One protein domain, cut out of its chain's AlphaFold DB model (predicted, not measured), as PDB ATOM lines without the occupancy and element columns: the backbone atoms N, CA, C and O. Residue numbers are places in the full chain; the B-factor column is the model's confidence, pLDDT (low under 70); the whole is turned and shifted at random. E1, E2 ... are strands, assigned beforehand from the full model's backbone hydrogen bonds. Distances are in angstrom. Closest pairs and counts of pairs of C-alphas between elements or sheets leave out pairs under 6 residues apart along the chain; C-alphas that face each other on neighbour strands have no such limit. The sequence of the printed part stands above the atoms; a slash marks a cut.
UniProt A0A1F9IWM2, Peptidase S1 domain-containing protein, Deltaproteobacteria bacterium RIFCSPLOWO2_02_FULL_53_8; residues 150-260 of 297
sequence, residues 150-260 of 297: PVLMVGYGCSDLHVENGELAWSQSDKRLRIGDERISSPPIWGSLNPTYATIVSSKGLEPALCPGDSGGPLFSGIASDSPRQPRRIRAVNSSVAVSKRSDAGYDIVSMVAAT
ATOM      1  N   PRO A 150       2.240 113.531  70.686       98.31
ATOM      2  CA  PRO A 150       1.387 112.363  70.849       98.31
ATOM      3  C   PRO A 150       1.763 111.283  69.839       98.31
ATOM      4  O   PRO A 150       1.909 111.543  68.639       98.31
ATOM      5  N   VAL A 151       1.887 110.063  70.337       98.44
ATOM      6  CA  VAL A 151       2.241 108.888  69.553       98.44
ATOM      7  C   VAL A 151       1.384 107.704  69.974       98.44
ATOM      8  O   VAL A 151       0.915 107.633  71.105       98.44
ATOM      9  N   LEU A 152       1.205 106.763  69.055       98.19
ATOM     10  CA  LEU A 152       0.552 105.493  69.327       98.19
ATOM     11  C   LEU A 152       1.585 104.375  69.245       98.19
ATOM     12  O   LEU A 152       2.193 104.140  68.195       98.19
ATOM     13  N   MET A 153       1.769 103.690  70.362       97.56
ATOM     14  CA  MET A 153       2.624 102.519  70.482       97.56
ATOM     15  C   MET A 153       1.866 101.268  70.060       97.56
ATOM     16  O   MET A 153       0.669 101.146  70.312       97.56
ATOM     17  N   VAL A 154       2.579 100.331  69.440       94.50
ATOM     18  CA  VAL A 154       2.079  99.007  69.052       94.50
ATOM     19  C   VAL A 154       3.171  97.993  69.357       94.50
ATOM     20  O   VAL A 154       4.336  98.264  69.073       94.50
ATOM     21  N   GLY A 155       2.840  96.830  69.903       86.31
ATOM     22  CA  GLY A 155       3.843  95.817  70.254       86.31
ATOM     23  C   GLY A 155       3.236  94.427  70.349       86.31
ATOM     24  O   GLY A 155       2.066  94.390  70.666       86.31
ATOM     25  N   TYR A 156       3.963  93.330  70.044       78.31
ATOM     26  CA  TYR A 156       3.514  91.913  70.146       78.31
ATOM     27  C   TYR A 156       3.968  91.196  71.438       78.31
ATOM     28  O   TYR A 156       3.555  90.069  71.697       78.31
ATOM     29  N   GLY A 157       4.836  91.827  72.219       69.31
ATOM     30  CA  GLY A 157       5.835  91.264  73.114       69.31
ATOM     31  C   GLY A 157       5.328  90.447  74.291       69.31
ATOM     32  O   GLY A 157       4.919  89.305  74.093       69.31
ATOM     33  N   CYS A 158       5.508  90.959  75.511       72.38
ATOM     34  CA  CYS A 158       5.085  90.309  76.752       72.38
ATOM     35  C   CYS A 158       3.819  90.943  77.343       72.38
ATOM     36  O   CYS A 158       3.396  92.033  76.956       72.38
ATOM     37  N   SER A 159       3.236  90.262  78.331       69.25
ATOM     38  CA  SER A 159       2.193  90.814  79.198       69.25
ATOM     39  C   SER A 159       2.709  91.004  80.615       69.25
ATOM     40  O   SER A 159       3.655  90.333  81.025       69.25
ATOM     41  N   ASP A 160       2.022  91.865  81.372       75.19
ATOM     42  CA  ASP A 160       2.274  92.058  82.803       75.19
ATOM     43  C   ASP A 160       3.721  92.494  83.092       75.19
ATOM     44  O   ASP A 160       4.417  91.918  83.923       75.19
ATOM     45  N   LEU A 161       4.204  93.479  82.328       83.31
ATOM     46  CA  LEU A 161       5.521  94.073  82.531       83.31
ATOM     47  C   LEU A 161       5.517  94.890  83.828       83.31
ATOM     48  O   LEU A 161       4.770  95.858  83.956       83.31
ATOM     49  N   HIS A 162       6.376  94.517  84.764       83.62
ATOM     50  CA  HIS A 162       6.546  95.189  86.044       83.62
ATOM     51  C   HIS A 162       8.016  95.156  86.470       83.62
ATOM     52  O   HIS A 162       8.890  94.666  85.752       83.62
ATOM     53  N   VAL A 163       8.310  95.730  87.635       83.62
ATOM     54  CA  VAL A 163       9.664  95.769  88.187       83.62
ATOM     55  C   VAL A 163       9.699  94.958  89.472       83.62
ATOM     56  O   VAL A 163       9.015  95.299  90.435       83.62
ATOM     57  N   GLU A 164      10.517  93.910  89.495       86.94
ATOM     58  CA  GLU A 164      10.750  93.056  90.658       86.94
ATOM     59  C   GLU A 164      12.230  93.155  91.047       86.94
ATOM     60  O   GLU A 164      13.120  92.955  90.225       86.94
ATOM     61  N   ASN A 165      12.520  93.529  92.297       87.88
ATOM     62  CA  ASN A 165      13.894  93.695  92.802       87.88
ATOM     63  C   ASN A 165      14.783  94.648  91.972       87.88
ATOM     64  O   ASN A 165      16.005  94.530  91.967       87.88
ATOM     65  N   GLY A 166      14.172  95.631  91.301       84.50
ATOM     66  CA  GLY A 166      14.873  96.599  90.454       84.50
ATOM     67  C   GLY A 166      15.186  96.109  89.041       84.50
ATOM     68  O   GLY A 166      15.812  96.848  88.283       84.50
ATOM     69  N   GLU A 167      14.726  94.914  88.676       85.44
ATOM     70  CA  GLU A 167      14.838  94.348  87.335       85.44
ATOM     71  C   GLU A 167      13.459  94.255  86.673       85.44
ATOM     72  O   GLU A 167      12.434  94.186  87.351       85.44
ATOM     73  N   LEU A 168      13.420  94.272  85.337       84.88
ATOM     74  CA  LEU A 168      12.173  94.022  84.615       84.88
ATOM     75  C   LEU A 168      11.767  92.565  84.809       84.88
ATOM     76  O   LEU A 168      12.526  91.653  84.486       84.88
ATOM     77  N   ALA A 169      10.539  92.375  85.264       84.25
ATOM     78  CA  ALA A 169       9.856  91.099  85.295       84.25
ATOM     79  C   ALA A 169       8.636  91.177  84.377       84.25
ATOM     80  O   ALA A 169       8.010  92.227  84.224       84.25
ATOM     81  N   TRP A 170       8.324  90.072  83.710       82.94
ATOM     82  CA  TRP A 170       7.161  89.995  82.840       82.94
ATOM     83  C   TRP A 170       6.642  88.572  82.723       82.94
ATOM     84  O   TRP A 170       7.390  87.594  82.816       82.94
ATOM     85  N   SER A 171       5.346  88.463  82.454       77.94
ATOM     86  CA  SER A 171       4.707  87.193  82.149       77.94
ATOM     87  C   SER A 171       4.884  86.829  80.677       77.94
ATOM     88  O   SER A 171       5.016  87.684  79.794       77.94
ATOM     89  N   GLN A 172       4.855  85.524  80.388       71.12
ATOM     90  CA  GLN A 172       4.819  85.052  79.008       71.12
ATOM     91  C   GLN A 172       3.615  85.655  78.282       71.12
ATOM     92  O   GLN A 172       2.549  85.839  78.864       71.12
ATOM     93  N   SER A 173       3.810  85.919  76.992       74.06
ATOM     94  CA  SER A 173       2.788  86.472  76.127       74.06
ATOM     95  C   SER A 173       1.454  85.719  76.208       74.06
ATOM     96  O   SER A 173       1.366  84.560  75.801       74.06
ATOM     97  N   ASP A 174       0.412  86.408  76.681       73.06
ATOM     98  CA  ASP A 174      -1.003  86.114  76.440       73.06
ATOM     99  C   ASP A 174      -1.417  86.240  74.973       73.06
ATOM    100  O   ASP A 174      -2.552  85.898  74.659       73.06
ATOM    101  N   LYS A 175      -0.490  86.680  74.104       76.94
ATOM    102  CA  LYS A 175      -0.678  86.830  72.666       76.94
ATOM    103  C   LYS A 175      -1.911  87.706  72.408       76.94
ATOM    104  O   LYS A 175      -2.861  87.149  71.937       76.94
ATOM    105  N   ARG A 176      -1.982  89.011  72.745       82.25
ATOM    106  CA  ARG A 176      -3.175  89.888  72.490       82.25
ATOM    107  C   ARG A 176      -2.857  91.314  71.971       82.25
ATOM    108  O   ARG A 176      -1.966  91.869  72.602       82.25
ATOM    109  N   LEU A 177      -3.519  91.881  70.921       86.69
ATOM    110  CA  LEU A 177      -3.092  93.055  70.093       86.69
ATOM    111  C   LEU A 177      -3.365  94.314  70.832       86.69
ATOM    112  O   LEU A 177      -4.523  94.629  70.976       86.69
ATOM    113  N   ARG A 178      -2.364  95.069  71.228       90.88
ATOM    114  CA  ARG A 178      -2.472  96.216  72.066       90.88
ATOM    115  C   ARG A 178      -1.809  97.382  71.399       90.88
ATOM    116  O   ARG A 178      -0.683  97.317  70.901       90.88
ATOM    117  N   ILE A 179      -2.559  98.459  71.458       95.06
ATOM    118  CA  ILE A 179      -2.094  99.784  71.136       95.06
ATOM    119  C   ILE A 179      -2.243 100.654  72.373       95.06
ATOM    120  O   ILE A 179      -3.106 100.401  73.216       95.06
ATOM    121  N   GLY A 180      -1.398 101.662  72.500       96.06
ATOM    122  CA  GLY A 180      -1.408 102.544  73.657       96.06
ATOM    123  C   GLY A 180      -0.988 103.944  73.269       96.06
ATOM    124  O   GLY A 180       0.011 104.114  72.566       96.06
ATOM    125  N   ASP A 181      -1.782 104.923  73.691       97.88
ATOM    126  CA  ASP A 181      -1.467 106.331  73.496       97.88
ATOM    127  C   ASP A 181      -0.398 106.757  74.488       97.88
ATOM    128  O   ASP A 181      -0.510 106.493  75.683       97.88
ATOM    129  N   GLU A 182       0.614 107.444  73.980       98.00
ATOM    130  CA  GLU A 182       1.744 107.909  74.764       98.00
ATOM    131  C   GLU A 182       2.296 109.231  74.236       98.00
ATOM    132  O   GLU A 182       1.843 109.777  73.220       98.00
ATOM    133  N   ARG A 183       3.285 109.777  74.947       98.38
ATOM    134  CA  ARG A 183       3.963 111.016  74.551       98.38
ATOM    135  C   ARG A 183       5.475 110.877  74.594       98.38
ATOM    136  O   ARG A 183       6.049 110.295  75.510       98.38
ATOM    137  N   ILE A 184       6.142 111.489  73.618       98.50
ATOM    138  CA  ILE A 184       7.607 111.555  73.598       98.50
ATOM    139  C   ILE A 184       8.107 112.341  74.814       98.50
ATOM    140  O   ILE A 184       7.883 113.546  74.924       98.50
ATOM    141  N   SER A 185       8.821 111.669  75.713       98.12
ATOM    142  CA  SER A 185       9.398 112.261  76.923       98.12
ATOM    143  C   SER A 185      10.767 112.889  76.663       98.12
ATOM    144  O   SER A 185      11.086 113.926  77.236       98.12
ATOM    145  N   SER A 186      11.561 112.303  75.763       97.62
ATOM    146  CA  SER A 186      12.777 112.934  75.239       97.62
ATOM    147  C   SER A 186      12.882 112.711  73.734       97.62
ATOM    148  O   SER A 186      12.892 111.554  73.301       97.62
ATOM    149  N   PRO A 187      13.003 113.778  72.924       96.94
ATOM    150  CA  PRO A 187      13.305 113.636  71.510       96.94
ATOM    151  C   PRO A 187      14.729 113.080  71.314       96.94
ATOM    152  O   PRO A 187      15.574 113.201  72.208       96.94
ATOM    153  N   PRO A 188      15.013 112.474  70.151       94.25
ATOM    154  CA  PRO A 188      16.344 111.974  69.829       94.25
ATOM    155  C   PRO A 188      17.310 113.136  69.559       94.25
ATOM    156  O   PRO A 188      16.956 114.115  68.896       94.25
ATOM    157  N   ILE A 189      18.552 113.017  70.023       90.44
ATOM    158  CA  ILE A 189      19.626 113.965  69.716       90.44
ATOM    159  C   ILE A 189      20.383 113.436  68.495       90.44
ATOM    160  O   ILE A 189      21.008 112.381  68.562       90.44
ATOM    161  N   TRP A 190      20.330 114.169  67.380       82.44
ATOM    162  CA  TRP A 190      21.016 113.821  66.128       82.44
ATOM    163  C   TRP A 190      22.218 114.731  65.869       82.44
ATOM    164  O   TRP A 190      22.206 115.904  66.231       82.44
ATOM    165  N   GLY A 191      23.246 114.205  65.192       70.44
ATOM    166  CA  GLY A 191      24.448 114.969  64.823       70.44
ATOM    167  C   GLY A 191      25.481 115.131  65.946       70.44
ATOM    168  O   GLY A 191      26.509 115.769  65.736       70.44
ATOM    169  N   SER A 192      25.234 114.543  67.119       68.44
ATOM    170  CA  SER A 192      26.245 114.335  68.156       68.44
ATOM    171  C   SER A 192      27.137 113.135  67.807       68.44
ATOM    172  O   SER A 192      26.792 112.309  66.963       68.44
ATOM    173  N   LEU A 193      28.274 113.002  68.499       68.88
ATOM    174  CA  LEU A 193      29.116 111.796  68.421       68.88
ATOM    175  C   LEU A 193      28.371 110.523  68.863       68.88
ATOM    176  O   LEU A 193      28.759 109.431  68.472       68.88
ATOM    177  N   ASN A 194      27.312 110.680  69.665       73.31
ATOM    178  CA  ASN A 194      26.508 109.600  70.225       73.31
ATOM    179  C   ASN A 194      25.024 109.939  70.029       73.31
ATOM    180  O   ASN A 194      24.437 110.593  70.903       73.31
ATOM    181  N   PRO A 195      24.420 109.588  68.883       82.81
ATOM    182  CA  PRO A 195      22.998 109.808  68.685       82.81
ATOM    183  C   PRO A 195      22.190 108.977  69.680       82.81
ATOM    184  O   PRO A 195      22.599 107.884  70.085       82.81
ATOM    185  N   THR A 196      21.047 109.516  70.096       93.19
ATOM    186  CA  THR A 196      20.222 108.918  71.147       93.19
ATOM    187  C   THR A 196      18.883 108.447  70.604       93.19
ATOM    188  O   THR A 196      18.332 109.012  69.659       93.19
ATOM    189  N   TYR A 197      18.315 107.442  71.263       97.25
ATOM    190  CA  TYR A 197      16.914 107.086  71.078       97.25
ATOM    191  C   TYR A 197      15.996 108.268  71.397       97.25
ATOM    192  O   TYR A 197      16.342 109.139  72.204       97.25
ATOM    193  N   ALA A 198      14.800 108.252  70.811       97.94
ATOM    194  CA  ALA A 198      13.678 108.938  71.434       97.94
ATOM    195  C   ALA A 198      13.163 108.057  72.578       97.94
ATOM    196  O   ALA A 198      13.212 106.826  72.478       97.94
ATOM    197  N   THR A 199      12.681 108.673  73.653       98.25
ATOM    198  CA  THR A 199      12.162 107.935  74.810       98.25
ATOM    199  C   THR A 199      10.722 108.297  75.119       98.25
ATOM    200  O   THR A 199      10.293 109.434  74.904       98.25
ATOM    201  N   ILE A 200      10.000 107.307  75.629       98.44
ATOM    202  CA  ILE A 200       8.649 107.396  76.180       98.44
ATOM    203  C   ILE A 200       8.727 106.793  77.581       98.44
ATOM    204  O   ILE A 200       9.345 105.740  77.765       98.44
ATOM    205  N   VAL A 201       8.155 107.468  78.571       97.69
ATOM    206  CA  VAL A 201       8.226 107.070  79.977       97.69
ATOM    207  C   VAL A 201       6.834 106.690  80.451       97.69
ATOM    208  O   VAL A 201       5.994 107.566  80.588       97.69
ATOM    209  N   SER A 202       6.642 105.410  80.767       96.44
ATOM    210  CA  SER A 202       5.453 104.937  81.472       96.44
ATOM    211  C   SER A 202       5.666 105.103  82.972       96.44
ATOM    212  O   SER A 202       6.476 104.404  83.604       96.44
ATOM    213  N   SER A 203       4.960 106.079  83.537       94.69
ATOM    214  CA  SER A 203       5.076 106.462  84.938       94.69
ATOM    215  C   SER A 203       4.603 105.326  85.836       94.69
ATOM    216  O   SER A 203       3.458 104.875  85.751       94.69
ATOM    217  N   LYS A 204       5.491 104.842  86.713       90.56
ATOM    218  CA  LYS A 204       5.213 103.704  87.614       90.56
ATOM    219  C   LYS A 204       4.771 102.419  86.896       90.56
ATOM    220  O   LYS A 204       4.200 101.541  87.538       90.56
ATOM    221  N   GLY A 205       5.014 102.311  85.586       86.31
ATOM    222  CA  GLY A 205       4.536 101.192  84.776       86.31
ATOM    223  C   GLY A 205       3.009 101.112  84.678       86.31
ATOM    224  O   GLY A 205       2.487 100.014  84.523       86.31
ATOM    225  N   LEU A 206       2.291 102.231  84.829       90.00
ATOM    226  CA  LEU A 206       0.822 102.277  84.749       90.00
ATOM    227  C   LEU A 206       0.311 102.627  83.348       90.00
ATOM    228  O   LEU A 206      -0.823 102.305  83.002       90.00
ATOM    229  N   GLU A 207       1.144 103.292  82.558       94.62
ATOM    230  CA  GLU A 207       0.827 103.749  81.206       94.62
ATOM    231  C   GLU A 207       1.418 102.771  80.174       94.62
ATOM    232  O   GLU A 207       2.190 101.870  80.556       94.62
ATOM    233  N   PRO A 208       1.051 102.869  78.888       95.38
ATOM    234  CA  PRO A 208       1.566 101.960  77.884       95.38
ATOM    235  C   PRO A 208       3.098 101.939  77.783       95.38
ATOM    236  O   PRO A 208       3.764 102.969  77.797       95.38
ATOM    237  N   ALA A 209       3.687 100.747  77.668       95.56
ATOM    238  CA  ALA A 209       5.140 100.601  77.581       95.56
ATOM    239  C   ALA A 209       5.560  99.448  76.669       95.56
ATOM    240  O   ALA A 209       4.885  98.417  76.603       95.56
ATOM    241  N   LEU A 210       6.712  99.615  76.009       94.50
ATOM    242  CA  LEU A 210       7.363  98.540  75.268       94.50
ATOM    243  C   LEU A 210       7.813  97.432  76.211       94.50
ATOM    244  O   LEU A 210       8.283  97.678  77.319       94.50
ATOM    245  N   CYS A 211       7.779  96.217  75.694       90.25
ATOM    246  CA  CYS A 211       8.319  95.032  76.319       90.25
ATOM    247  C   CYS A 211       9.289  94.287  75.378       90.25
ATOM    248  O   CYS A 211       9.201  94.434  74.153       90.25
ATOM    249  N   PRO A 212      10.208  93.441  75.904       87.50
ATOM    250  CA  PRO A 212      10.809  92.360  75.135       87.50
ATOM    251  C   PRO A 212       9.833  91.706  74.150       87.50
ATOM    252  O   PRO A 212       8.818  91.128  74.540       87.50
ATOM    253  N   GLY A 213      10.164  91.797  72.862       85.44
ATOM    254  CA  GLY A 213       9.343  91.270  71.774       85.44
ATOM    255  C   GLY A 213       8.713  92.310  70.851       85.44
ATOM    256  O   GLY A 213       8.423  92.007  69.691       85.44
ATOM    257  N   ASP A 214       8.564  93.544  71.334       92.88
ATOM    258  CA  ASP A 214       8.004  94.662  70.558       92.88
ATOM    259  C   ASP A 214       8.991  95.255  69.569       92.88
ATOM    260  O   ASP A 214       8.600  95.953  68.631       92.88
ATOM    261  N   SER A 215      10.267  94.960  69.791       95.19
ATOM    262  CA  SER A 215      11.394  95.272  68.936       95.19
ATOM    263  C   SER A 215      11.072  95.121  67.456       95.19
ATOM    264  O   SER A 215      10.630  94.068  67.009       95.19
ATOM    265  N   GLY A 216      11.327  96.178  66.695       96.81
ATOM    266  CA  GLY A 216      11.081  96.264  65.263       96.81
ATOM    267  C   GLY A 216       9.659  96.666  64.869       96.81
ATOM    268  O   GLY A 216       9.440  97.044  63.718       96.81
ATOM    269  N   GLY A 217       8.714  96.653  65.812       96.75
ATOM    270  CA  GLY A 217       7.370  97.182  65.613       96.75
ATOM    271  C   GLY A 217       7.362  98.697  65.372       96.75
ATOM    272  O   GLY A 217       8.332  99.384  65.695       96.75
ATOM    273  N   PRO A 218       6.296  99.235  64.769       98.00
ATOM    274  CA  PRO A 218       6.192 100.656  64.470       98.00
ATOM    275  C   PRO A 218       5.686 101.470  65.670       98.00
ATOM    276  O   PRO A 218       4.795 101.047  66.403       98.00
ATOM    277  N   LEU A 219       6.191 102.697  65.786       98.38
ATOM    278  CA  LEU A 219       5.560 103.780  66.541       98.38
ATOM    279  C   LEU A 219       4.847 104.711  65.560       98.38
ATOM    280  O   LEU A 219       5.463 105.151  64.582       98.38
ATOM    281  N   PHE A 220       3.589 105.053  65.829       98.44
ATOM    282  CA  PHE A 220       2.780 105.863  64.923       98.44
ATOM    283  C   PHE A 220       2.504 107.282  65.426       98.44
ATOM    284  O   PHE A 220       2.498 107.550  66.622       98.44
ATOM    285  N   SER A 221       2.203 108.186  64.493       98.00
ATOM    286  CA  SER A 221       1.517 109.463  64.740       98.00
ATOM    287  C   SER A 221       0.306 109.621  63.817       98.00
ATOM    288  O   SER A 221       0.233 108.950  62.783       98.00
ATOM    289  N   GLY A 222      -0.586 110.563  64.138       96.31
ATOM    290  CA  GLY A 222      -1.808 110.838  63.360       96.31
ATOM    291  C   GLY A 222      -2.964 109.876  63.650       96.31
ATOM    292  O   GLY A 222      -3.977 109.910  62.967       96.31
ATOM    293  N   ILE A 223      -2.799 109.031  64.664       97.12
ATOM    294  CA  ILE A 223      -3.744 108.015  65.114       97.12
ATOM    295  C   ILE A 223      -3.727 107.986  66.646       97.12
ATOM    296  O   ILE A 223      -2.706 108.327  67.246       97.12
ATOM    297  N   ALA A 224      -4.840 107.576  67.247       97.25
ATOM    298  CA  ALA A 224      -4.990 107.368  68.683       97.25
ATOM    299  C   ALA A 224      -5.731 106.053  68.965       97.25
ATOM    300  O   ALA A 224      -6.374 105.491  68.067       97.25
ATOM    301  N   SER A 225      -5.653 105.558  70.200       96.12
ATOM    302  CA  SER A 225      -6.249 104.272  70.584       96.12
ATOM    303  C   SER A 225      -7.780 104.271  70.543       96.12
ATOM    304  O   SER A 225      -8.383 103.237  70.256       96.12
ATOM    305  N   ASP A 226      -8.410 105.433  70.732       96.38
ATOM    306  CA  ASP A 226      -9.859 105.627  70.596       96.38
ATOM    307  C   ASP A 226     -10.344 105.642  69.133       96.38
ATOM    308  O   ASP A 226     -11.542 105.543  68.861       96.38
ATOM    309  N   SER A 227      -9.409 105.735  68.184       95.62
ATOM    310  CA  SER A 227      -9.668 105.906  66.756       95.62
ATOM    311  C   SER A 227      -8.702 105.067  65.898       95.62
ATOM    312  O   SER A 227      -8.036 105.606  65.004       95.62
ATOM    313  N   PRO A 228      -8.637 103.732  66.088       93.56
ATOM    314  CA  PRO A 228      -7.556 102.874  65.578       93.56
ATOM    315  C   PRO A 228      -7.542 102.678  64.050       93.56
ATOM    316  O   PRO A 228      -6.666 102.003  63.514       93.56
ATOM    317  N   ARG A 229      -8.511 103.262  63.336       93.62
ATOM    318  CA  ARG A 229      -8.649 103.199  61.871       93.62
ATOM    319  C   ARG A 229      -8.280 104.505  61.165       93.62
ATOM    320  O   ARG A 229      -8.439 104.602  59.948       93.62
ATOM    321  N   GLN A 230      -7.838 105.523  61.904       93.75
ATOM    322  CA  GLN A 230      -7.380 106.773  61.299       93.75
ATOM    323  C   GLN A 230      -6.077 106.567  60.505       93.75
ATOM    324  O   GLN A 230      -5.301 105.654  60.804       93.75
ATOM    325  N   PRO A 231      -5.808 107.406  59.486       93.75
ATOM    326  CA  PRO A 231      -4.539 107.376  58.776       93.75
ATOM    327  C   PRO A 231      -3.358 107.545  59.733       93.75
ATOM    328  O   PRO A 231      -3.273 108.523  60.466       93.75
ATOM    329  N   ARG A 232      -2.409 106.612  59.689       96.25
ATOM    330  CA  ARG A 232      -1.242 106.593  60.578       96.25
ATOM    331  C   ARG A 232       0.066 106.765  59.812       96.25
ATOM    332  O   ARG A 232       0.159 106.474  58.616       96.25
ATOM    333  N   ARG A 233       1.090 107.282  60.493       98.12
ATOM    334  CA  ARG A 233       2.453 107.456  59.957       98.12
ATOM    335  C   ARG A 233       3.465 106.819  60.878       98.12
ATOM    336  O   ARG A 233       3.461 107.141  62.059       98.12
ATOM    337  N   ILE A 234       4.344 105.979  60.344       98.69
ATOM    338  CA  ILE A 234       5.461 105.413  61.103       98.69
ATOM    339  C   ILE A 234       6.457 106.538  61.388       98.69
ATOM    340  O   ILE A 234       6.922 107.213  60.464       98.69
ATOM    341  N   ARG A 235       6.771 106.736  62.668       98.50
ATOM    342  CA  ARG A 235       7.699 107.762  63.172       98.50
ATOM    343  C   ARG A 235       8.956 107.196  63.792       98.50
ATOM    344  O   ARG A 235       9.970 107.891  63.869       98.50
ATOM    345  N   ALA A 236       8.885 105.960  64.259       98.62
ATOM    346  CA  ALA A 236      10.014 105.254  64.817       98.62
ATOM    347  C   ALA A 236       9.809 103.747  64.711       98.62
ATOM    348  O   ALA A 236       8.715 103.263  64.416       98.62
ATOM    349  N   VAL A 237      10.893 103.037  64.980       98.56
ATOM    350  CA  VAL A 237      10.922 101.593  65.161       98.56
ATOM    351  C   VAL A 237      11.183 101.313  66.639       98.56
ATOM    352  O   VAL A 237      12.126 101.858  67.214       98.56
ATOM    353  N   ASN A 238      10.357 100.482  67.264       98.25
ATOM    354  CA  ASN A 238      10.543 100.029  68.639       98.25
ATOM    355  C   ASN A 238      11.899  99.337  68.776       98.25
ATOM    356  O   ASN A 238      12.241  98.490  67.952       98.25
ATOM    357  N   SER A 239      12.674  99.677  69.803       97.31
ATOM    358  CA  SER A 239      14.046  99.182  69.929       97.31
ATOM    359  C   SER A 239      14.261  98.426  71.232       97.31
ATOM    360  O   SER A 239      14.541  97.231  71.216       97.31
ATOM    361  N   SER A 240      14.132  99.101  72.369       95.44
ATOM    362  CA  SER A 240      14.439  98.497  73.665       95.44
ATOM    363  C   SER A 240      13.620  99.121  74.783       95.44
ATOM    364  O   SER A 240      12.916 100.110  74.591       95.44
ATOM    365  N   VAL A 241      13.707  98.519  75.963       94.69
ATOM    366  CA  VAL A 241      13.100  99.022  77.190       94.69
ATOM    367  C   VAL A 241      14.144  99.017  78.301       94.69
ATOM    368  O   VAL A 241      15.027  98.159  78.335       94.69
ATOM    369  N   ALA A 242      14.058  99.995  79.191       94.19
ATOM    370  CA  ALA A 242      14.876 100.108  80.386       94.19
ATOM    371  C   ALA A 242      14.013 100.493  81.590       94.19
ATOM    372  O   ALA A 242      12.834 100.821  81.459       94.19
ATOM    373  N   VAL A 243      14.627 100.469  82.768       93.94
ATOM    374  CA  VAL A 243      14.000 100.878  84.027       93.94
ATOM    375  C   VAL A 243      14.732 102.091  84.569       93.94
ATOM    376  O   VAL A 243      15.962 102.123  84.563       93.94
ATOM    377  N   SER A 244      13.988 103.072  85.065       95.06
ATOM    378  CA  SER A 244      14.547 104.241  85.742       95.06
ATOM    379  C   SER A 244      14.053 104.293  87.180       95.06
ATOM    380  O   SER A 244      12.853 104.222  87.433       95.06
ATOM    381  N   LYS A 245      14.969 104.406  88.145       94.88
ATOM    382  CA  LYS A 245      14.607 104.515  89.562       94.88
ATOM    383  C   LYS A 245      14.105 105.926  89.869       94.88
ATOM    384  O   LYS A 245      14.770 106.908  89.546       94.88
ATOM    385  N   ARG A 246      12.971 106.022  90.557       93.88
ATOM    386  CA  ARG A 246      12.374 107.288  90.992       93.88
ATOM    387  C   ARG A 246      12.882 107.712  92.370       93.88
ATOM    388  O   ARG A 246      13.367 106.897  93.156       93.88
ATOM    389  N   SER A 247      12.712 108.993  92.690       93.56
ATOM    390  CA  SER A 247      13.010 109.538  94.022       93.56
ATOM    391  C   SER A 247      12.003 109.100  95.095       93.56
ATOM    392  O   SER A 247      12.373 109.009  96.261       93.56
ATOM    393  N   ASP A 248      10.762 108.777  94.715       92.75
ATOM    394  CA  ASP A 248       9.658 108.381  95.604       92.75
ATOM    395  C   ASP A 248       9.553 106.859  95.826       92.75
ATOM    396  O   ASP A 248       8.466 106.338  96.058       92.75
ATOM    397  N   ALA A 249      10.680 106.141  95.764       79.50
ATOM    398  CA  ALA A 249      10.770 104.689  95.973       79.50
ATOM    399  C   ALA A 249      10.009 103.803  94.953       79.50
ATOM    400  O   ALA A 249       9.671 102.663  95.260       79.50
ATOM    401  N   GLY A 250       9.816 104.278  93.718       90.88
ATOM    402  CA  GLY A 250       9.281 103.490  92.597       90.88
ATOM    403  C   GLY A 250      10.223 103.396  91.393       90.88
ATOM    404  O   GLY A 250      11.377 103.827  91.442       90.88
ATOM    405  N   TYR A 251       9.694 102.868  90.292       94.19
ATOM    406  CA  TYR A 251      10.399 102.738  89.019       94.19
ATOM    407  C   TYR A 251       9.520 103.205  87.867       94.19
ATOM    408  O   TYR A 251       8.328 102.925  87.869       94.19
ATOM    409  N   ASP A 252      10.115 103.869  86.886       95.44
ATOM    410  CA  ASP A 252       9.489 104.131  85.594       95.44
ATOM    411  C   ASP A 252       9.997 103.138  84.552       95.44
ATOM    412  O   ASP A 252      11.157 102.709  84.600       95.44
ATOM    413  N   ILE A 253       9.142 102.814  83.584       95.25
ATOM    414  CA  ILE A 253       9.516 101.998  82.430       95.25
ATOM    415  C   ILE A 253       9.825 102.944  81.271       95.25
ATOM    416  O   ILE A 253       8.977 103.725  80.843       95.25
ATOM    417  N   VAL A 254      11.054 102.882  80.764       97.25
ATOM    418  CA  VAL A 254      11.546 103.752  79.693       97.25
ATOM    419  C   VAL A 254      11.585 102.968  78.391       97.25
ATOM    420  O   VAL A 254      12.449 102.117  78.186       97.25
ATOM    421  N   SER A 255      10.665 103.285  77.494       97.69
ATOM    422  CA  SER A 255      10.612 102.741  76.142       97.69
ATOM    423  C   SER A 255      11.520 103.545  75.217       97.69
ATOM    424  O   SER A 255      11.404 104.766  75.135       97.69
ATOM    425  N   MET A 256      12.417 102.867  74.504       97.94
ATOM    426  CA  MET A 256      13.366 103.460  73.562       97.94
ATOM    427  C   MET A 256      12.990 103.100  72.127       97.94
ATOM    428  O   MET A 256      12.806 101.927  71.787       97.94
ATOM    429  N   VAL A 257      12.923 104.115  71.266       98.44
ATOM    430  CA  VAL A 257      12.547 103.964  69.856       98.44
ATOM    431  C   VAL A 257      13.565 104.634  68.931       98.44
ATOM    432  O   VAL A 257      14.079 105.722  69.206       98.44
ATOM    433  N   ALA A 258      13.860 103.980  67.811       98.31
ATOM    434  CA  ALA A 258      14.761 104.471  66.777       98.31
ATOM    435  C   ALA A 258      13.974 105.336  65.780       98.31
ATOM    436  O   ALA A 258      13.275 104.822  64.900       98.31
ATOM    437  N   ALA A 259      14.038 106.661  65.934       98.31
ATOM    438  CA  ALA A 259      13.184 107.590  65.191       98.31
ATOM    439  C   ALA A 259      13.535 107.659  63.699       98.31
ATOM    440  O   ALA A 259      14.656 107.999  63.346       98.31
ATOM    441  N   THR A 260      12.570 107.444  62.806       98.31
ATOM    442  CA  THR A 260      12.789 107.512  61.349       98.31
ATOM    443  C   THR A 260      12.864 108.945  60.827       98.31
ATOM    444  O   THR A 260      13.421 109.181  59.760       98.31
TER     445      THR A 260
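What this domain is: This is residues 150 to 260 of the 297 residues of the protein "Peptidase S1 domain-containing protein" of Deltaproteobacteria bacterium RIFCSPLOWO2_02_FULL_53_8 (UniProt A0A1F9IWM2). A closed barrel of six antiparallel strands, E1, E4, E5, E8, E7, E6 and back to E1, makes the body, and a separate two-strand hairpin, E2 and E3, sits off one side of it, near E7. The loop of residues 189 to 195, between E4 and E5, reaches away from the barrel as an arm, and part of the unnamed stretch 203 to 217 passes between the barrel and the hairpin. The printed part has 111 residues with eight named strands, E1 to E8 along the chain, and no named helix: the class is all strand. It is compact, with a radius of gyration of the C-alphas of 13.9 A and spans of 40 by 39 by 23 A.

How they stand to each other: Start at E1, residues 150 to 155, where E4, residues 178 to 186, lies on one side, with N 153 and O 180 2.9 A apart, and E6, residues 218 to 221, on the other side, with N 220 and O 152 at 2.9 A. Between E1 and E4 in the chain come E2, residues 159 to 164, and E3, residues 167 to 171, an antiparallel hairpin with N 162 and O 169 at 2.9 A. E4 bends by 57 degrees at residue 181; its pairing is staggered, residues 178 to 183 with E1 and 184 to 186 with E5, residues 198 to 202. E4 and E5 are a hairpin, with N 185 and O 199 at 2.8 A. E4 lies on one side of E5, and E8, residues 251 to 259, lies on the other side, with N 200 and O 255 at 2.9 A. E7, residues 233 to 245, bends by 66 degrees at residue 239 and pairs with E6, N 235 and O 219 at 2.8 A, and with E8, N 242 and O 254 at 2.8 A. E6, E7 and E8 form a meander, each strand the antiparallel neighbour of the one before; with E5, the antiparallel neighbour of E8, they form a Greek key. The closest C-alphas of E3 and E7, Leu 168 and Val 243, are 7.1 A apart; E1 and E3 are apart.

Where its parts are: Find C-alpha 150 at (1.387, 112.363, 70.849), where E1 begins. E4 spans 22.8 A from first to last C-alpha. E7, the longest strand, runs 32.1 A from C-alpha 233 at (2.453, 107.456, 59.957). E8 runs 24.5 A to C-alpha 259 at (13.184, 107.590, 65.191).

The domain as a whole: The farthest C-alphas, Asn 165 and Pro 231, are 41.0 A apart. The printed part has no cut; the links E4 to E5, E5 to E6 and E6 to E7 are long. Look for pLDDT under 70 at residues 157, 159 and 192 to 193.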